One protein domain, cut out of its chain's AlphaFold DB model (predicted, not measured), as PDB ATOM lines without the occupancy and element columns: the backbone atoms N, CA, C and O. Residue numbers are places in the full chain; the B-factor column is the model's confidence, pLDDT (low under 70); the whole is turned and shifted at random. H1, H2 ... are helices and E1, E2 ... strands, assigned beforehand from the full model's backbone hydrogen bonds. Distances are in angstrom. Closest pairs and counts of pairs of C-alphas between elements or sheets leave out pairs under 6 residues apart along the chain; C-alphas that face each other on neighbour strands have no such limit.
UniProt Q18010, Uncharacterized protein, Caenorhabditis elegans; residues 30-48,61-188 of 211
ATOM      1  N   ASP A  30      43.510  -6.019 -36.015       49.56
ATOM      2  CA  ASP A  30      44.039  -4.923 -35.201       49.56
ATOM      3  C   ASP A  30      43.392  -3.597 -35.594       49.56
ATOM      4  O   ASP A  30      42.949  -2.864 -34.720       49.56
ATOM      5  N   ARG A  31      43.198  -3.324 -36.891       53.07
ATOM      6  CA  ARG A  31      42.519  -2.096 -37.327       53.07
ATOM      7  C   ARG A  31      41.066  -2.043 -36.866       53.07
ATOM      8  O   ARG A  31      40.563  -0.967 -36.557       53.07
ATOM      9  N   ASP A  32      40.330  -3.151 -36.943       55.36
ATOM     10  CA  ASP A  32      38.917  -3.205 -36.534       55.36
ATOM     11  C   ASP A  32      38.770  -3.043 -35.021       55.36
ATOM     12  O   ASP A  32      37.914  -2.272 -34.593       55.36
ATOM     13  N   ARG A  33      39.679  -3.631 -34.233       56.52
ATOM     14  CA  ARG A  33      39.780  -3.345 -32.796       56.52
ATOM     15  C   ARG A  33      40.101  -1.873 -32.539       56.52
ATOM     16  O   ARG A  33      39.370  -1.232 -31.802       56.52
ATOM     17  N   MET A  34      41.098  -1.315 -33.237       54.77
ATOM     18  CA  MET A  34      41.486   0.098 -33.124       54.77
ATOM     19  C   MET A  34      40.305   1.052 -33.323       54.77
ATOM     20  O   MET A  34      40.183   2.077 -32.663       54.77
ATOM     21  N   PHE A  35      39.452   0.725 -34.284       62.96
ATOM     22  CA  PHE A  35      38.309   1.547 -34.615       62.96
ATOM     23  C   PHE A  35      37.182   1.411 -33.576       62.96
ATOM     24  O   PHE A  35      36.575   2.417 -33.229       62.96
ATOM     25  N   ASN A  36      36.937   0.212 -33.041       66.79
ATOM     26  CA  ASN A  36      35.949   0.024 -31.975       66.79
ATOM     27  C   ASN A  36      36.405   0.657 -30.648       66.79
ATOM     28  O   ASN A  36      35.633   1.407 -30.066       66.79
ATOM     29  N   ASP A  37      37.667   0.474 -30.242       63.20
ATOM     30  CA  ASP A  37      38.236   1.128 -29.049       63.20
ATOM     31  C   ASP A  37      38.156   2.663 -29.170       63.20
ATOM     32  O   ASP A  37      37.895   3.382 -28.204       63.20
ATOM     33  N   PHE A  38      38.336   3.183 -30.390       63.02
ATOM     34  CA  PHE A  38      38.171   4.601 -30.682       63.02
ATOM     35  C   PHE A  38      36.717   5.072 -30.500       63.02
ATOM     36  O   PHE A  38      36.496   6.132 -29.913       63.02
ATOM     37  N   LEU A  39      35.730   4.309 -30.980       66.78
ATOM     38  CA  LEU A  39      34.314   4.648 -30.805       66.78
ATOM     39  C   LEU A  39      33.894   4.630 -29.337       66.78
ATOM     40  O   LEU A  39      33.268   5.587 -28.882       66.78
ATOM     41  N   ASP A  40      34.309   3.604 -28.596       63.81
ATOM     42  CA  ASP A  40      34.040   3.484 -27.161       63.81
ATOM     43  C   ASP A  40      34.655   4.667 -26.385       63.81
ATOM     44  O   ASP A  40      34.086   5.176 -25.417       63.81
ATOM     45  N   MET A  41      35.807   5.173 -26.838       61.61
ATOM     46  CA  MET A  41      36.487   6.323 -26.241       61.61
ATOM     47  C   MET A  41      35.796   7.659 -26.537       61.61
ATOM     48  O   MET A  41      35.707   8.502 -25.636       61.61
ATOM     49  N   VAL A  42      35.263   7.851 -27.750       57.74
ATOM     50  CA  VAL A  42      34.395   9.002 -28.049       57.74
ATOM     51  C   VAL A  42      33.189   8.980 -27.112       57.74
ATOM     52  O   VAL A  42      32.912   9.994 -26.476       57.74
ATOM     53  N   GLU A  43      32.542   7.823 -26.953       57.35
ATOM     54  CA  GLU A  43      31.386   7.642 -26.068       57.35
ATOM     55  C   GLU A  43      31.717   7.947 -24.603       57.35
ATOM     56  O   GLU A  43      31.005   8.703 -23.930       57.35
ATOM     57  N   TYR A  44      32.859   7.453 -24.123       58.65
ATOM     58  CA  TYR A  44      33.348   7.706 -22.772       58.65
ATOM     59  C   TYR A  44      33.635   9.192 -22.493       58.65
ATOM     60  O   TYR A  44      33.333   9.695 -21.403       58.65
ATOM     61  N   GLN A  45      34.213   9.918 -23.456       49.36
ATOM     62  CA  GLN A  45      34.538  11.343 -23.313       49.36
ATOM     63  C   GLN A  45      33.286  12.212 -23.179       49.36
ATOM     64  O   GLN A  45      33.283  13.169 -22.399       49.36
ATOM     65  N   THR A  46      32.215  11.871 -23.890       50.30
ATOM     66  CA  THR A  46      30.934  12.575 -23.783       50.30
ATOM     67  C   THR A  46      30.248  12.347 -22.441       50.30
ATOM     68  O   THR A  46      29.832  13.320 -21.811       50.30
ATOM     69  N   ASN A  47      30.271  11.115 -21.922       48.07
ATOM     70  CA  ASN A  47      29.670  10.770 -20.628       48.07
ATOM     71  C   ASN A  47      30.333  11.476 -19.431       48.07
ATOM     72  O   ASN A  47      29.685  11.791 -18.429       48.07
ATOM     73  N   LYS A  48      31.638  11.776 -19.508       50.70
ATOM     74  CA  LYS A  48      32.397  12.314 -18.365       50.70
ATOM     75  C   LYS A  48      32.245  13.815 -18.102       50.70
ATOM     76  O   LYS A  48      32.845  14.314 -17.149       50.70
ATOM     77  N   ASN A  61      58.429   9.549 -10.134       69.58
ATOM     78  CA  ASN A  61      59.607   9.640  -9.275       69.58
ATOM     79  C   ASN A  61      60.829  10.086 -10.095       69.58
ATOM     80  O   ASN A  61      60.856   9.939 -11.316       69.58
ATOM     81  N   ALA A  62      61.854  10.630  -9.432       62.61
ATOM     82  CA  ALA A  62      63.033  11.193 -10.103       62.61
ATOM     83  C   ALA A  62      63.817  10.187 -10.976       62.61
ATOM     84  O   ALA A  62      64.589  10.599 -11.836       62.61
ATOM     85  N   ASP A  63      63.642   8.889 -10.741       63.67
ATOM     86  CA  ASP A  63      64.280   7.775 -11.443       63.67
ATOM     87  C   ASP A  63      63.440   7.189 -12.592       63.67
ATOM     88  O   ASP A  63      63.940   6.369 -13.362       63.67
ATOM     89  N   GLU A  64      62.185   7.612 -12.751       64.23
ATOM     90  CA  GLU A  64      61.344   7.168 -13.859       64.23
ATOM     91  C   GLU A  64      61.595   8.007 -15.115       64.23
ATOM     92  O   GLU A  64      61.436   9.229 -15.123       64.23
ATOM     93  N   SER A  65      61.950   7.342 -16.220       62.25
ATOM     94  CA  SER A  65      62.057   7.997 -17.522       62.25
ATOM     95  C   SER A  65      60.676   8.461 -17.982       62.25
ATOM     96  O   SER A  65      59.800   7.636 -18.266       62.25
ATOM     97  N   VAL A  66      60.490   9.773 -18.077       68.75
ATOM     98  CA  VAL A  66      59.278  10.386 -18.623       68.75
ATOM     99  C   VAL A  66      59.463  10.624 -20.119       68.75
ATOM    100  O   VAL A  66      60.548  11.003 -20.548       68.75
ATOM    101  N   ASP A  67      58.415  10.384 -20.908       74.36
ATOM    102  CA  ASP A  67      58.418  10.614 -22.358       74.36
ATOM    103  C   ASP A  67      58.808  12.071 -22.681       74.36
ATOM    104  O   ASP A  67      58.204  13.013 -22.159       74.36
ATOM    105  N   GLU A  68      59.813  12.249 -23.544       78.87
ATOM    106  CA  GLU A  68      60.383  13.548 -23.931       78.87
ATOM    107  C   GLU A  68      59.365  14.475 -24.618       78.87
ATOM    108  O   GLU A  68      59.554  15.691 -24.656       78.87
ATOM    109  N   GLN A  69      58.266  13.925 -25.146       83.43
ATOM    110  CA  GLN A  69      57.180  14.696 -25.756       83.43
ATOM    111  C   GLN A  69      56.310  15.431 -24.717       83.43
ATOM    112  O   GLN A  69      55.526  16.320 -25.080       83.43
ATOM    113  N   LEU A  70      56.407  15.054 -23.436       83.43
ATOM    114  CA  LEU A  70      55.593  15.614 -22.361       83.43
ATOM    115  C   LEU A  70      56.168  16.928 -21.841       83.43
ATOM    116  O   LEU A  70      57.364  17.101 -21.632       83.43
ATOM    117  N   VAL A  71      55.266  17.864 -21.569       86.90
ATOM    118  CA  VAL A  71      55.577  19.150 -20.955       86.90
ATOM    119  C   VAL A  71      55.255  19.070 -19.469       86.90
ATOM    120  O   VAL A  71      54.230  18.512 -19.083       86.90
ATOM    121  N   THR A  72      56.096  19.673 -18.636       86.77
ATOM    122  CA  THR A  72      55.841  19.806 -17.198       86.77
ATOM    123  C   THR A  72      55.213  21.164 -16.895       86.77
ATOM    124  O   THR A  72      55.605  22.189 -17.459       86.77
ATOM    125  N   ASP A  73      54.206  21.201 -16.026       82.91
ATOM    126  CA  ASP A  73      53.666  22.460 -15.520       82.91
ATOM    127  C   ASP A  73      54.442  22.970 -14.292       82.91
ATOM    128  O   ASP A  73      55.376  22.341 -13.795       82.91
ATOM    129  N   ARG A  74      54.044  24.135 -13.768       81.15
ATOM    130  CA  ARG A  74      54.666  24.738 -12.574       81.15
ATOM    131  C   ARG A  74      54.515  23.906 -11.289       81.15
ATOM    132  O   ARG A  74      55.123  24.251 -10.282       81.15
ATOM    133  N   HIS A  75      53.659  22.889 -11.297       79.96
ATOM    134  CA  HIS A  75      53.385  21.994 -10.175       79.96
ATOM    135  C   HIS A  75      54.046  20.618 -10.357       79.96
ATOM    136  O   HIS A  75      53.817  19.739  -9.532       79.96
ATOM    137  N   GLY A  76      54.859  20.422 -11.403       80.67
ATOM    138  CA  GLY A  76      55.512  19.140 -11.684       80.67
ATOM    139  C   GLY A  76      54.634  18.140 -12.441       80.67
ATOM    140  O   GLY A  76      55.040  16.996 -12.616       80.67
ATOM    141  N   GLN A  77      53.442  18.535 -12.900       82.49
ATOM    142  CA  GLN A  77      52.534  17.638 -13.615       82.49
ATOM    143  C   GLN A  77      52.934  17.528 -15.081       82.49
ATOM    144  O   GLN A  77      53.106  18.541 -15.762       82.49
ATOM    145  N   PHE A  78      53.019  16.298 -15.579       87.91
ATOM    146  CA  PHE A  78      53.348  16.019 -16.972       87.91
ATOM    147  C   PHE A  78      52.085  15.944 -17.827       87.91
ATOM    148  O   PHE A  78      51.091  15.321 -17.449       87.91
ATOM    149  N   TYR A  79      52.110  16.584 -18.992       89.68
ATOM    150  CA  TYR A  79      50.987  16.607 -19.923       89.68
ATOM    151  C   TYR A  79      51.447  16.731 -21.375       89.68
ATOM    152  O   TYR A  79      52.466  17.351 -21.674       89.68
ATOM    153  N   LEU A  80      50.641  16.196 -22.292       91.17
ATOM    154  CA  LEU A  80      50.759  16.443 -23.728       91.17
ATOM    155  C   LEU A  80      49.859  17.620 -24.125       91.17
ATOM    156  O   LEU A  80      48.760  17.780 -23.589       91.17
ATOM    157  N   LYS A  81      50.300  18.468 -25.058       92.03
ATOM    158  CA  LYS A  81      49.451  19.527 -25.625       92.03
ATOM    159  C   LYS A  81      48.754  19.000 -26.871       92.03
ATOM    160  O   LYS A  81      49.426  18.552 -27.787       92.03
ATOM    161  N   CYS A  82      47.436  19.116 -26.948       91.08
ATOM    162  CA  CYS A  82      46.665  18.707 -28.123       91.08
ATOM    163  C   CYS A  82      45.796  19.853 -28.623       91.08
ATOM    164  O   CYS A  82      45.452  20.752 -27.857       91.08
ATOM    165  N   ILE A  83      45.414  19.819 -29.897       89.37
ATOM    166  CA  ILE A  83      44.305  20.638 -30.384       89.37
ATOM    167  C   ILE A  83      43.005  20.059 -29.817       89.37
ATOM    168  O   ILE A  83      42.833  18.844 -29.755       89.37
ATOM    169  N   ALA A  84      42.111  20.929 -29.376       84.27
ATOM    170  CA  ALA A  84      40.753  20.633 -28.983       84.27
ATOM    171  C   ALA A  84      39.813  21.437 -29.874       84.27
ATOM    172  O   ALA A  84      39.742  22.656 -29.770       84.27
ATOM    173  N   SER A  85      39.070  20.740 -30.722       72.07
ATOM    174  CA  SER A  85      38.014  21.334 -31.533       72.07
ATOM    175  C   SER A  85      36.721  20.616 -31.202       72.07
ATOM    176  O   SER A  85      36.378  19.631 -31.843       72.07
ATOM    177  N   ASN A  86      36.042  21.124 -30.172       53.63
ATOM    178  CA  ASN A  86      34.628  20.870 -29.873       53.63
ATOM    179  C   ASN A  86      33.843  22.193 -29.764       53.63
ATOM    180  O   ASN A  86      32.713  22.214 -29.279       53.63
ATOM    181  N   SER A  87      34.451  23.322 -30.135       32.66
ATOM    182  CA  SER A  87      33.889  24.651 -29.919       32.66
ATOM    183  C   SER A  87      34.136  25.515 -31.140       32.66
ATOM    184  O   SER A  87      35.271  25.688 -31.569       32.66
ATOM    185  N   GLN A  88      33.073  26.121 -31.658       34.44
ATOM    186  CA  GLN A  88      33.109  27.107 -32.739       34.44
ATOM    187  C   GLN A  88      33.923  28.386 -32.415       34.44
ATOM    188  O   GLN A  88      33.828  29.365 -33.148       34.44
ATOM    189  N   GLN A  89      34.698  28.440 -31.326       32.29
ATOM    190  CA  GLN A  89      35.410  29.635 -30.870       32.29
ATOM    191  C   GLN A  89      36.708  29.274 -30.130       32.29
ATOM    192  O   GLN A  89      36.675  28.539 -29.143       32.29
ATOM    193  N   GLY A  90      37.823  29.861 -30.577       37.97
ATOM    194  CA  GLY A  90      39.111  29.918 -29.876       37.97
ATOM    195  C   GLY A  90      40.167  28.950 -30.407       37.97
ATOM    196  O   GLY A  90      39.819  27.857 -30.840       37.97
ATOM    197  N   ASP A  91      41.439  29.370 -30.355       50.66
ATOM    198  CA  ASP A  91      42.663  28.659 -30.780       50.66
ATOM    199  C   ASP A  91      42.888  27.358 -29.978       50.66
ATOM    200  O   ASP A  91      43.843  27.217 -29.215       50.66
ATOM    201  N   GLY A  92      41.928  26.439 -30.094       65.15
ATOM    202  CA  GLY A  92      41.562  25.426 -29.120       65.15
ATOM    203  C   GLY A  92      42.695  24.466 -28.838       65.15
ATOM    204  O   GLY A  92      42.917  23.511 -29.570       65.15
ATOM    205  N   GLN A  93      43.416  24.714 -27.754       84.05
ATOM    206  CA  GLN A  93      44.418  23.810 -27.218       84.05
ATOM    207  C   GLN A  93      43.913  23.243 -25.896       84.05
ATOM    208  O   GLN A  93      43.331  23.954 -25.078       84.05
ATOM    209  N   THR A  94      44.168  21.962 -25.664       86.29
ATOM    210  CA  THR A  94      43.880  21.284 -24.403       86.29
ATOM    211  C   THR A  94      45.134  20.612 -23.859       86.29
ATOM    212  O   THR A  94      46.014  20.187 -24.614       86.29
ATOM    213  N   ARG A  95      45.226  20.533 -22.530       88.53
ATOM    214  CA  ARG A  95      46.278  19.788 -21.834       88.53
ATOM    215  C   ARG A  95      45.765  18.385 -21.546       88.53
ATOM    216  O   ARG A  95      44.720  18.234 -20.917       88.53
ATOM    217  N   CYS A  96      46.525  17.387 -21.967       87.61
ATOM    218  CA  CYS A  96      46.232  15.972 -21.794       87.61
ATOM    219  C   CYS A  96      47.181  15.407 -20.735       87.61
ATOM    220  O   CYS A  96      48.312  15.044 -21.058       87.61
ATOM    221  N   PRO A  97      46.777  15.427 -19.456       87.02
ATOM    222  CA  PRO A  97      47.654  15.075 -18.352       87.02
ATOM    223  C   PRO A  97      47.946  13.578 -18.328       87.02
ATOM    224  O   PRO A  97      47.059  12.761 -18.586       87.02
ATOM    225  N   LEU A  98      49.171  13.236 -17.941       84.79
ATOM    226  CA  LEU A  98      49.552  11.885 -17.559       84.79
ATOM    227  C   LEU A  98      48.803  11.511 -16.270       84.79
ATOM    228  O   LEU A  98      48.958  12.167 -15.236       84.79
ATOM    229  N   LYS A  99      47.940  10.491 -16.327       80.01
ATOM    230  CA  LYS A  99      47.079  10.132 -15.186       80.01
ATOM    231  C   LYS A  99      47.692   9.080 -14.276       80.01
ATOM    232  O   LYS A  99      47.425   9.106 -13.080       80.01
ATOM    233  N   HIS A 100      48.503   8.174 -14.820       78.80
ATOM    234  CA  HIS A 100      49.258   7.169 -14.067       78.80
ATOM    235  C   HIS A 100      50.493   6.689 -14.844       78.80
ATOM    236  O   HIS A 100      50.558   6.848 -16.061       78.80
ATOM    237  N   SER A 101      51.439   6.035 -14.159       73.79
ATOM    238  CA  SER A 101      52.725   5.572 -14.723       73.79
ATOM    239  C   SER A 101      52.605   4.729 -15.994       73.79
ATOM    240  O   SER A 101      53.451   4.800 -16.878       73.79
ATOM    241  N   LYS A 102      51.545   3.920 -16.088       75.67
ATOM    242  CA  LYS A 102      51.295   3.041 -17.242       75.67
ATOM    243  C   LYS A 102      50.554   3.706 -18.406       75.67
ATOM    244  O   LYS A 102      50.583   3.165 -19.503       75.67
ATOM    245  N   SER A 103      49.880   4.836 -18.171       77.68
ATOM    246  CA  SER A 103      49.126   5.531 -19.221       77.68
ATOM    247  C   SER A 103      50.078   6.325 -20.094       77.68
ATOM    248  O   SER A 103      51.088   6.828 -19.604       77.68
ATOM    249  N   ARG A 104      49.726   6.511 -21.364       82.93
ATOM    250  CA  ARG A 104      50.385   7.495 -22.224       82.93
ATOM    251  C   ARG A 104      49.336   8.466 -22.759       82.93
ATOM    252  O   ARG A 104      48.426   8.035 -23.469       82.93
ATOM    253  N   PRO A 105      49.404   9.765 -22.417       86.84
ATOM    254  CA  PRO A 105      48.498  10.729 -23.015       86.84
ATOM    255  C   PRO A 105      48.824  10.860 -24.507       86.84
ATOM    256  O   PRO A 105      49.986  10.908 -24.905       86.84
ATOM    257  N   GLY A 106      47.786  10.921 -25.329       89.65
ATOM    258  CA  GLY A 106      47.865  11.140 -26.767       89.65
ATOM    259  C   GLY A 106      46.908  12.241 -27.205       89.65
ATOM    260  O   GLY A 106      46.074  12.719 -26.435       89.65
ATOM    261  N   CYS A 107      47.008  12.628 -28.467       90.58
ATOM    262  CA  CYS A 107      46.041  13.469 -29.147       90.58
ATOM    263  C   CYS A 107      45.249  12.630 -30.146       90.58
ATOM    264  O   CYS A 107      45.833  11.810 -30.854       90.58
ATOM    265  N   HIS A 108      43.945  12.876 -30.266       90.22
ATOM    266  CA  HIS A 108      43.133  12.290 -31.333       90.22
ATOM    267  C   HIS A 108      42.623  13.353 -32.301       90.22
ATOM    268  O   HIS A 108      42.418  14.516 -31.938       90.22
ATOM    269  N   PHE A 109      42.408  12.922 -33.537       90.08
ATOM    270  CA  PHE A 109      41.686  13.653 -34.568       90.08
ATOM    271  C   PHE A 109      40.642  12.731 -35.169       90.08
ATOM    272  O   PHE A 109      40.888  11.536 -35.356       90.08
ATOM    273  N   THR A 110      39.497  13.300 -35.508       87.08
ATOM    274  CA  THR A 110      38.425  12.590 -36.182       87.08
ATOM    275  C   THR A 110      37.700  13.525 -37.120       87.08
ATOM    276  O   THR A 110      37.481  14.688 -36.786       87.08
ATOM    277  N   TYR A 111      37.327  13.011 -38.285       85.63
ATOM    278  CA  TYR A 111      36.612  13.766 -39.299       85.63
ATOM    279  C   TYR A 111      35.499  12.933 -39.910       85.63
ATOM    280  O   TYR A 111      35.757  11.877 -40.491       85.63
ATOM    281  N   ASP A 112      34.273  13.426 -39.806       81.01
ATOM    282  CA  ASP A 112      33.123  12.852 -40.490       81.01
ATOM    283  C   ASP A 112      32.985  13.483 -41.883       81.01
ATOM    284  O   ASP A 112      32.688  14.672 -42.015       81.01
ATOM    285  N   PHE A 113      33.168  12.684 -42.937       83.58
ATOM    286  CA  PHE A 113      33.048  13.152 -44.322       83.58
ATOM    287  C   PHE A 113      31.607  13.423 -44.770       83.58
ATOM    288  O   PHE A 113      31.403  14.094 -45.779       83.58
ATOM    289  N   LYS A 114      30.600  12.902 -44.063       79.87
ATOM    290  CA  LYS A 114      29.188  13.162 -44.352       79.87
ATOM    291  C   LYS A 114      28.781  14.551 -43.873       79.87
ATOM    292  O   LYS A 114      28.139  15.279 -44.626       79.87
ATOM    293  N   TYR A 115      29.139  14.900 -42.639       75.49
ATOM    294  CA  TYR A 115      28.729  16.165 -42.014       75.49
ATOM    295  C   TYR A 115      29.806  17.254 -42.066       75.49
ATOM    296  O   TYR A 115      29.519  18.410 -41.769       75.49
ATOM    297  N   ASN A 116      31.020  16.918 -42.516       81.40
ATOM    298  CA  ASN A 116      32.195  17.794 -42.493       81.40
ATOM    299  C   ASN A 116      32.534  18.290 -41.083       81.40
ATOM    300  O   ASN A 116      32.905  19.446 -40.878       81.40
ATOM    301  N   GLU A 117      32.406  17.397 -40.104       77.98
ATOM    302  CA  GLU A 117      32.606  17.711 -38.694       77.98
ATOM    303  C   GLU A 117      33.936  17.155 -38.208       77.98
ATOM    304  O   GLU A 117      34.274  15.998 -38.458       77.98
ATOM    305  N   THR A 118      34.689  17.999 -37.503       82.70
ATOM    306  CA  THR A 118      35.975  17.642 -36.904       82.70
ATOM    307  C   THR A 118      35.844  17.571 -35.396       82.70
ATOM    308  O   THR A 118      35.347  18.511 -34.780       82.70
ATOM    309  N   ILE A 119      36.378  16.502 -34.814       82.34
ATOM    310  CA  ILE A 119      36.575  16.375 -33.376       82.34
ATOM    311  C   ILE A 119      38.054  16.142 -33.099       82.34
ATOM    312  O   ILE A 119      38.714  15.311 -33.721       82.34
ATOM    313  N   GLN A 120      38.584  16.897 -32.146       86.78
ATOM    314  CA  GLN A 120      39.975  16.822 -31.715       86.78
ATOM    315  C   GLN A 120      40.040  16.934 -30.197       86.78
ATOM    316  O   GLN A 120      39.265  17.686 -29.600       86.78
ATOM    317  N   GLY A 121      40.984  16.233 -29.574       88.62
ATOM    318  CA  GLY A 121      41.164  16.306 -28.130       88.62
ATOM    319  C   GLY A 121      42.217  15.349 -27.588       88.62
ATOM    320  O   GLY A 121      43.129  14.924 -28.301       88.62
ATOM    321  N   CYS A 122      42.081  15.031 -26.302       87.65
ATOM    322  CA  CYS A 122      42.961  14.118 -25.579       87.65
ATOM    323  C   CYS A 122      42.539  12.666 -25.760       87.65
ATOM    324  O   CYS A 122      41.370  12.342 -25.580       87.65
ATOM    325  N   TYR A 123      43.504  11.794 -26.007       85.49
ATOM    326  CA  TYR A 123      43.378  10.347 -25.923       85.49
ATOM    327  C   TYR A 123      44.165   9.846 -24.713       85.49
ATOM    328  O   TYR A 123      45.206  10.405 -24.373       85.49
ATOM    329  N   GLU A 124      43.676   8.809 -24.047       79.51
ATOM    330  CA  GLU A 124      44.427   8.118 -23.003       79.51
ATOM    331  C   GLU A 124      44.693   6.702 -23.486       79.51
ATOM    332  O   GLU A 124      43.780   5.887 -23.560       79.51
ATOM    333  N   ASP A 125      45.943   6.441 -23.856       76.82
ATOM    334  CA  ASP A 125      46.402   5.096 -24.162       76.82
ATOM    335  C   ASP A 125      46.655   4.379 -22.834       76.82
ATOM    336  O   ASP A 125      47.442   4.848 -22.002       76.82
ATOM    337  N   ASP A 126      45.963   3.265 -22.617       69.34
ATOM    338  CA  ASP A 126      46.073   2.458 -21.401       69.34
ATOM    339  C   ASP A 126      47.419   1.716 -21.296       69.34
ATOM    340  O   ASP A 126      47.720   1.116 -20.260       69.34
ATOM    341  N   GLY A 127      48.241   1.776 -22.351       61.92
ATOM    342  CA  GLY A 127      49.557   1.147 -22.423       61.92
ATOM    343  C   GLY A 127      49.498  -0.375 -22.571       61.92
ATOM    344  O   GLY A 127      50.545  -1.023 -22.617       61.92
ATOM    345  N   VAL A 128      48.295  -0.956 -22.647       57.09
ATOM    346  CA  VAL A 128      48.074  -2.392 -22.857       57.09
ATOM    347  C   VAL A 128      48.019  -2.692 -24.353       57.09
ATOM    348  O   VAL A 128      48.502  -3.735 -24.806       57.09
ATOM    349  N   SER A 129      47.481  -1.761 -25.142       55.31
ATOM    350  CA  SER A 129      47.456  -1.870 -26.596       55.31
ATOM    351  C   SER A 129      48.802  -1.440 -27.211       55.31
ATOM    352  O   SER A 129      49.315  -0.352 -26.956       55.31
ATOM    353  N   LYS A 130      49.430  -2.312 -28.016       51.52
ATOM    354  CA  LYS A 130      50.676  -1.971 -28.727       51.52
ATOM    355  C   LYS A 130      50.434  -0.810 -29.696       51.52
ATOM    356  O   LYS A 130      49.644  -0.961 -30.621       51.52
ATOM    357  N   ASP A 131      51.154   0.292 -29.478       59.00
ATOM    358  CA  ASP A 131      51.321   1.457 -30.365       59.00
ATOM    359  C   ASP A 131      50.075   1.889 -31.149       59.00
ATOM    360  O   ASP A 131      50.124   2.127 -32.356       59.00
ATOM    361  N   PHE A 132      48.950   2.038 -30.442       69.63
ATOM    362  CA  PHE A 132      47.736   2.620 -31.015       69.63
ATOM    363  C   PHE A 132      47.988   4.039 -31.548       69.63
ATOM    364  O   PHE A 132      47.549   4.407 -32.641       69.63
ATOM    365  N   CYS A 133      48.737   4.830 -30.781       81.54
ATOM    366  CA  CYS A 133      49.146   6.173 -31.156       81.54
ATOM    367  C   CYS A 133      50.577   6.154 -31.699       81.54
ATOM    368  O   CYS A 133      51.486   5.624 -31.062       81.54
ATOM    369  N   ASN A 134      50.772   6.771 -32.863       86.65
ATOM    370  CA  ASN A 134      52.099   7.011 -33.435       86.65
ATOM    371  C   ASN A 134      52.679   8.326 -32.878       86.65
ATOM    372  O   ASN A 134      51.978   9.051 -32.188       86.65
ATOM    373  N   ASP A 135      53.912   8.704 -33.200       86.62
ATOM    374  CA  ASP A 135      54.395  10.045 -32.822       86.62
ATOM    375  C   ASP A 135      53.612  11.134 -33.581       86.62
ATOM    376  O   ASP A 135      53.052  12.060 -32.993       86.62
ATOM    377  N   GLU A 136      53.427  10.933 -34.887       89.56
ATOM    378  CA  GLU A 136      52.649  11.811 -35.767       89.56
ATOM    379  C   GLU A 136      51.250  11.260 -36.085       89.56
ATOM    380  O   GLU A 136      51.009  10.050 -36.088       89.56
ATOM    381  N   CYS A 137      50.311  12.148 -36.429       89.24
ATOM    382  CA  CYS A 137      48.964  11.756 -36.840       89.24
ATOM    383  C   CYS A 137      48.960  11.105 -38.231       89.24
ATOM    384  O   CYS A 137      48.897  11.766 -39.272       89.24
ATOM    385  N   LYS A 138      48.966   9.772 -38.252       90.26
ATOM    386  CA  LYS A 138      48.724   8.976 -39.459       90.26
ATOM    387  C   LYS A 138      47.220   8.798 -39.655       90.26
ATOM    388  O   LYS A 138      46.628   7.881 -39.100       90.26
ATOM    389  N   VAL A 139      46.611   9.693 -40.432       90.34
ATOM    390  CA  VAL A 139      45.167   9.652 -40.715       90.34
ATOM    391  C   VAL A 139      44.809   8.392 -41.500       90.34
ATOM    392  O   VAL A 139      45.275   8.186 -42.628       90.34
ATOM    393  N   GLU A 140      43.945   7.576 -40.908       88.24
ATOM    394  CA  GLU A 140      43.281   6.449 -41.550       88.24
ATOM    395  C   GLU A 140      41.807   6.777 -41.785       88.24
ATOM    396  O   GLU A 140      41.221   7.580 -41.068       88.24
ATOM    397  N   VAL A 141      41.194   6.158 -42.797       87.54
ATOM    398  CA  VAL A 141      39.765   6.322 -43.089       87.54
ATOM    399  C   VAL A 141      39.090   4.963 -43.061       87.54
ATOM    400  O   VAL A 141      39.560   4.005 -43.686       87.54
ATOM    401  N   LYS A 142      37.966   4.888 -42.351       80.79
ATOM    402  CA  LYS A 142      37.130   3.694 -42.257       80.79
ATOM    403  C   LYS A 142      35.664   4.024 -42.441       80.79
ATOM    404  O   LYS A 142      35.187   5.064 -42.022       80.79
ATOM    405  N   SER A 143      34.948   3.094 -43.055       78.81
ATOM    406  CA  SER A 143      33.491   3.144 -43.172       78.81
ATOM    407  C   SER A 143      32.835   2.606 -41.904       78.81
ATOM    408  O   SER A 143      33.040   1.432 -41.593       78.81
ATOM    409  N   TYR A 144      31.999   3.410 -41.252       66.70
ATOM    410  CA  TYR A 144      31.149   2.968 -40.147       66.70
ATOM    411  C   TYR A 144      29.702   2.796 -40.592       66.70
ATOM    412  O   TYR A 144      29.213   3.607 -41.375       66.70
ATOM    413  N   ALA A 145      29.028   1.747 -40.115       60.17
ATOM    414  CA  ALA A 145      27.596   1.578 -40.346       60.17
ATOM    415  C   ALA A 145      26.817   2.552 -39.456       60.17
ATOM    416  O   ALA A 145      27.092   2.652 -38.262       60.17
ATOM    417  N   ALA A 146      25.852   3.264 -40.030       55.52
ATOM    418  CA  ALA A 146      24.938   4.075 -39.242       55.52
ATOM    419  C   ALA A 146      24.117   3.175 -38.307       55.52
ATOM    420  O   ALA A 146      23.670   2.099 -38.708       55.52
ATOM    421  N   GLU A 147      23.911   3.609 -37.063       50.70
ATOM    422  CA  GLU A 147      23.089   2.861 -36.114       50.70
ATOM    423  C   GLU A 147      21.679   2.644 -36.694       50.70
ATOM    424  O   GLU A 147      21.035   3.582 -37.165       50.70
ATOM    425  N   GLY A 148      21.226   1.388 -36.718       47.33
ATOM    426  CA  GLY A 148      19.929   0.994 -37.281       47.33
ATOM    427  C   GLY A 148      19.901   0.758 -38.798       47.33
ATOM    428  O   GLY A 148      18.893   0.266 -39.300       47.33
ATOM    429  N   ASP A 149      20.985   1.035 -39.532       51.75
ATOM    430  CA  ASP A 149      21.063   0.784 -40.977       51.75
ATOM    431  C   ASP A 149      22.434   0.209 -41.376       51.75
ATOM    432  O   ASP A 149      23.373   0.922 -41.740       51.75
ATOM    433  N   ASN A 150      22.533  -1.127 -41.365       54.94
ATOM    434  CA  ASN A 150      23.735  -1.878 -41.758       54.94
ATOM    435  C   ASN A 150      24.149  -1.656 -43.228       54.94
ATOM    436  O   ASN A 150      25.238  -2.081 -43.634       54.94
ATOM    437  N   VAL A 151      23.290  -1.025 -44.039       57.42
ATOM    438  CA  VAL A 151      23.541  -0.766 -45.460       57.42
ATOM    439  C   VAL A 151      24.241   0.579 -45.658       57.42
ATOM    440  O   VAL A 151      25.093   0.701 -46.542       57.42
ATOM    441  N   LYS A 152      23.926   1.594 -44.844       58.16
ATOM    442  CA  LYS A 152      24.520   2.931 -44.975       58.16
ATOM    443  C   LYS A 152      25.816   3.016 -44.190       58.16
ATOM    444  O   LYS A 152      25.818   3.109 -42.966       58.16
ATOM    445  N   LYS A 153      26.927   3.008 -44.928       68.65
ATOM    446  CA  LYS A 153      28.263   3.207 -44.373       68.65
ATOM    447  C   LYS A 153      28.788   4.593 -44.714       68.65
ATOM    448  O   LYS A 153      28.779   4.964 -45.885       68.65
ATOM    449  N   TYR A 154      29.288   5.316 -43.718       76.97
ATOM    450  CA  TYR A 154      29.897   6.632 -43.911       76.97
ATOM    451  C   TYR A 154      31.393   6.584 -43.602       76.97
ATOM    452  O   TYR A 154      31.785   5.951 -42.618       76.97
ATOM    453  N   PRO A 155      32.243   7.188 -44.450       84.08
ATOM    454  CA  PRO A 155      33.666   7.263 -44.183       84.08
ATOM    455  C   PRO A 155      33.935   8.252 -43.050       84.08
ATOM    456  O   PRO A 155      33.460   9.384 -43.067       84.08
ATOM    457  N   VAL A 156      34.743   7.814 -42.094       84.58
ATOM    458  CA  VAL A 156      35.246   8.603 -40.975       84.58
ATOM    459  C   VAL A 156      36.764   8.508 -40.995       84.58
ATOM    460  O   VAL A 156      37.328   7.410 -41.044       84.58
ATOM    461  N   ALA A 157      37.427   9.660 -41.002       89.19
ATOM    462  CA  ALA A 157      38.865   9.749 -40.801       89.19
ATOM    463  C   ALA A 157      39.170   9.751 -39.305       89.19
ATOM    464  O   ALA A 157      38.465  10.407 -38.544       89.19
ATOM    465  N   PHE A 158      40.232   9.075 -38.887       90.25
ATOM    466  CA  PHE A 158      40.688   9.075 -37.502       90.25
ATOM    467  C   PHE A 158      42.210   8.931 -37.423       90.25
ATOM    468  O   PHE A 158      42.852   8.383 -38.322       90.25
ATOM    469  N   CYS A 159      42.799   9.429 -36.341       89.10
ATOM    470  CA  CYS A 159      44.166   9.101 -35.945       89.10
ATOM    471  C   CYS A 159      44.336   9.271 -34.432       89.10
ATOM    472  O   CYS A 159      43.612  10.050 -33.804       89.10
ATOM    473  N   CYS A 160      45.352   8.606 -33.881       89.24
ATOM    474  CA  CYS A 160      45.935   8.955 -32.592       89.24
ATOM    475  C   CYS A 160      47.437   9.202 -32.737       89.24
ATOM    476  O   CYS A 160      48.116   8.504 -33.500       89.24
ATOM    477  N   CYS A 161      47.953  10.184 -32.001       90.72
ATOM    478  CA  CYS A 161      49.363  10.533 -32.018       90.72
ATOM    479  C   CYS A 161      49.892  11.043 -30.661       90.72
ATOM    480  O   CYS A 161      49.093  11.383 -29.791       90.72
ATOM    481  N   ARG A 162      51.217  11.065 -30.453       89.20
ATOM    482  CA  ARG A 162      51.862  11.329 -29.147       89.20
ATOM    483  C   ARG A 162      52.783  12.555 -29.112       89.20
ATOM    484  O   ARG A 162      53.430  12.788 -28.099       89.20
ATOM    485  N   SER A 163      52.812  13.378 -30.157       90.39
ATOM    486  CA  SER A 163      53.546  14.652 -30.146       90.39
ATOM    487  C   SER A 163      52.649  15.858 -29.868       90.39
ATOM    488  O   SER A 163      51.448  15.854 -30.145       90.39
ATOM    489  N   SER A 164      53.223  16.934 -29.328       90.94
ATOM    490  CA  SER A 164      52.447  18.149 -29.054       90.94
ATOM    491  C   SER A 164      51.811  18.700 -30.339       90.94
ATOM    492  O   SER A 164      52.489  18.911 -31.339       90.94
ATOM    493  N   HIS A 165      50.500  18.939 -30.305       91.69
ATOM    494  CA  HIS A 165      49.671  19.408 -31.422       91.69
ATOM    495  C   HIS A 165      49.650  18.484 -32.648       91.69
ATOM    496  O   HIS A 165      49.206  18.896 -33.717       91.69
ATOM    497  N   CYS A 166      50.069  17.223 -32.515       91.84
ATOM    498  CA  CYS A 166      50.154  16.287 -33.638       91.84
ATOM    499  C   CYS A 166      48.800  16.013 -34.310       91.84
ATOM    500  O   CYS A 166      48.757  15.620 -35.472       91.84
ATOM    501  N   ASN A 167      47.688  16.237 -33.604       92.03
ATOM    502  CA  ASN A 167      46.340  16.088 -34.140       92.03
ATOM    503  C   ASN A 167      45.871  17.290 -34.978       92.03
ATOM    504  O   ASN A 167      44.723  17.298 -35.418       92.03
ATOM    505  N   ALA A 168      46.725  18.289 -35.223       91.30
ATOM    506  CA  ALA A 168      46.477  19.369 -36.174       91.30
ATOM    507  C   ALA A 168      46.562  18.851 -37.623       91.30
ATOM    508  O   ALA A 168      47.576  18.980 -38.309       91.30
ATOM    509  N   VAL A 169      45.483  18.232 -38.098       88.23
ATOM    510  CA  VAL A 169      45.438  17.628 -39.432       88.23
ATOM    511  C   VAL A 169      45.153  18.679 -40.496       88.23
ATOM    512  O   VAL A 169      44.134  19.365 -40.466       88.23
ATOM    513  N   SER A 170      46.043  18.774 -41.486       86.27
ATOM    514  CA  SER A 170      45.807  19.615 -42.660       86.27
ATOM    515  C   SER A 170      44.801  18.972 -43.615       86.27
ATOM    516  O   SER A 170      44.774  17.751 -43.787       86.27
ATOM    517  N   LYS A 171      44.039  19.807 -44.331       87.17
ATOM    518  CA  LYS A 171      43.106  19.353 -45.371       87.17
ATOM    519  C   LYS A 171      43.779  18.449 -46.414       87.17
ATOM    520  O   LYS A 171      43.232  17.418 -46.772       87.17
ATOM    521  N   LYS A 172      45.016  18.763 -46.818       87.89
ATOM    522  CA  LYS A 172      45.796  17.939 -47.758       87.89
ATOM    523  C   LYS A 172      46.008  16.504 -47.253       87.89
ATOM    524  O   LYS A 172      45.962  15.562 -48.038       87.89
ATOM    525  N   LEU A 173      46.270  16.340 -45.957       87.36
ATOM    526  CA  LEU A 173      46.488  15.031 -45.331       87.36
ATOM    527  C   LEU A 173      45.182  14.228 -45.266       87.36
ATOM    528  O   LEU A 173      45.187  13.023 -45.514       87.36
ATOM    529  N   LEU A 174      44.073  14.918 -44.988       89.00
ATOM    530  CA  LEU A 174      42.727  14.354 -44.989       89.00
ATOM    531  C   LEU A 174      42.306  13.884 -46.390       89.00
ATOM    532  O   LEU A 174      41.895  12.736 -46.549       89.00
ATOM    533  N   ASP A 175      42.484  14.735 -47.403       91.10
ATOM    534  CA  ASP A 175      42.155  14.434 -48.800       91.10
ATOM    535  C   ASP A 175      42.972  13.229 -49.297       91.10
ATOM    536  O   ASP A 175      42.414  12.263 -49.816       91.10
ATOM    537  N   ALA A 176      44.282  13.202 -49.027       91.32
ATOM    538  CA  ALA A 176      45.141  12.071 -49.384       91.32
ATOM    539  C   ALA A 176      44.744  10.765 -48.663       91.32
ATOM    540  O   ALA A 176      44.859   9.668 -49.218       91.32
ATOM    541  N   ALA A 177      44.289  10.841 -47.409       89.20
ATOM    542  CA  ALA A 177      43.774   9.676 -46.695       89.20
ATOM    543  C   ALA A 177      42.459   9.171 -47.314       89.20
ATOM    544  O   ALA A 177      42.294   7.961 -47.491       89.20
ATOM    545  N   TYR A 178      41.575  10.086 -47.709       91.45
ATOM    546  CA  TYR A 178      40.322   9.761 -48.379       91.45
ATOM    547  C   TYR A 178      40.541   9.129 -49.760       91.45
ATOM    548  O   TYR A 178      39.961   8.087 -50.062       91.45
ATOM    549  N   GLU A 179      41.444   9.674 -50.574       91.06
ATOM    550  CA  GLU A 179      41.805   9.103 -51.878       91.06
ATOM    551  C   GLU A 179      42.370   7.678 -51.749       91.06
ATOM    552  O   GLU A 179      42.004   6.772 -52.509       91.06
ATOM    553  N   ARG A 180      43.219   7.431 -50.740       88.38
ATOM    554  CA  ARG A 180      43.707   6.076 -50.422       88.38
ATOM    555  C   ARG A 180      42.571   5.131 -50.030       88.38
ATOM    556  O   ARG A 180      42.602   3.955 -50.381       88.38
ATOM    557  N   TYR A 181      41.559   5.621 -49.324       87.58
ATOM    558  CA  TYR A 181      40.388   4.825 -48.966       87.58
ATOM    559  C   TYR A 181      39.528   4.470 -50.184       87.58
ATOM    560  O   TYR A 181      39.239   3.290 -50.397       87.58
ATOM    561  N   VAL A 182      39.191   5.454 -51.022       87.01
ATOM    562  CA  VAL A 182      38.385   5.239 -52.235       87.01
ATOM    563  C   VAL A 182      39.102   4.306 -53.216       87.01
ATOM    564  O   VAL A 182      38.499   3.365 -53.734       87.01
ATOM    565  N   SER A 183      40.407   4.498 -53.434       84.16
ATOM    566  CA  SER A 183      41.192   3.621 -54.316       84.16
ATOM    567  C   SER A 183      41.244   2.174 -53.815       84.16
ATOM    568  O   SER A 183      41.127   1.245 -54.616       84.16
ATOM    569  N   ASN A 184      41.338   1.957 -52.499       78.82
ATOM    570  CA  ASN A 184      41.283   0.618 -51.915       78.82
ATOM    571  C   ASN A 184      39.897  -0.028 -52.040       78.82
ATOM    572  O   ASN A 184      39.820  -1.235 -52.261       78.82
ATOM    573  N   GLN A 185      38.805   0.739 -51.948       73.70
ATOM    574  CA  GLN A 185      37.463   0.192 -52.177       73.70
ATOM    575  C   GLN A 185      37.255  -0.245 -53.627       73.70
ATOM    576  O   GLN A 185      36.796  -1.362 -53.861       73.70
ATOM    577  N   ASN A 186      37.678   0.576 -54.591       64.65
ATOM    578  CA  ASN A 186      37.526   0.275 -56.016       64.65
ATOM    579  C   ASN A 186      38.273  -0.999 -56.443       64.65
ATOM    580  O   ASN A 186      37.843  -1.682 -57.368       64.65
ATOM    581  N   ARG A 187      39.357  -1.373 -55.746       58.03
ATOM    582  CA  ARG A 187      40.063  -2.647 -55.983       58.03
ATOM    583  C   ARG A 187      39.279  -3.878 -55.519       58.03
ATOM    584  O   ARG A 187      39.609  -4.983 -55.940       58.03
ATOM    585  N   HIS A 188      38.268  -3.713 -54.668       51.98
ATOM    586  CA  HIS A 188      37.483  -4.813 -54.101       51.98
ATOM    587  C   HIS A 188      36.041  -4.884 -54.623       51.98
ATOM    588  O   HIS A 188      35.401  -5.926 -54.496       51.98
TER     589      HIS A 188
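What this domain is: This is residues 30 to 48 and 61 to 188 of the 211 residues of an uncharacterized protein of Caenorhabditis elegans (UniProt Q18010). A twisted sheet of four strands curls loosely round helix H1 on one face, while helix H2 crosses the other face at E5 and E6. The small hairpin E1 and E2 packs partly face to face with this sheet at E3 and E4, as a sandwich. The 147 printed residues include two named helices and six named strands, in the order H1 E1 E2 E3 E4 E5 E6 H2; the larger sheet, E4 - E3 - E6 - E5, is antiparallel. The class is mixed, and the whole is compact, with a radius of gyration of the C-alphas of 16.3 A and spans of 53 by 35 by 30 A, only just elongated.

How they stand to each other: H1, residues 30 to 48, is on the sheet of E3, residues 104 to 112, E4, 117 to 125, E5, 140 to 146, and E6, 149 to 161; its closest C-alphas to E4 are Met 41 and Tyr 123, 8.0 A. E1, residues 78 to 83, and E2, 93 to 97, form a hairpin, with N 80 and O 96 at 2.9 A. The closest C-alphas of E2 and E4 are Cys 96 and Cys 122, 5.3 A. Within hydrogen-bond range are N 106 and O 123 across the hairpin E3 and E4, at 2.8 A, N 109 and O 159 across the neighbours E3 and E6, at 3.1 A, and N 142 and O 156 across the hairpin E5 and E6, at 2.9 A. H2, residues 171 to 186, is on the opposite face from H1, three layers in all, at a height of 8.7 A over the sheet; its closest C-alphas to E5 are Ala 177 and Glu 140, 6.1 A. In H1 and H2 every O i to N i+4 pair is within hydrogen-bond range.

Where its parts are: H1, 26.8 A long, begins at C-alpha 30 (44.039, -4.923, -35.201). E6, 31.2 A, bends by 86 degrees at residue 152. H2, 22.5 A, ends at C-alpha 186 (37.526, 0.275, -56.016).

The domain as a whole: The farthest C-alphas, Ala 62 and Val 151, are 54.3 A apart. Residues 49 to 60 are not printed; C-alphas 48 and 61 are 28.8 A apart. The link E4 to E5 is long. Residues under pLDDT 70 include 30 to 48 and 144 to 153.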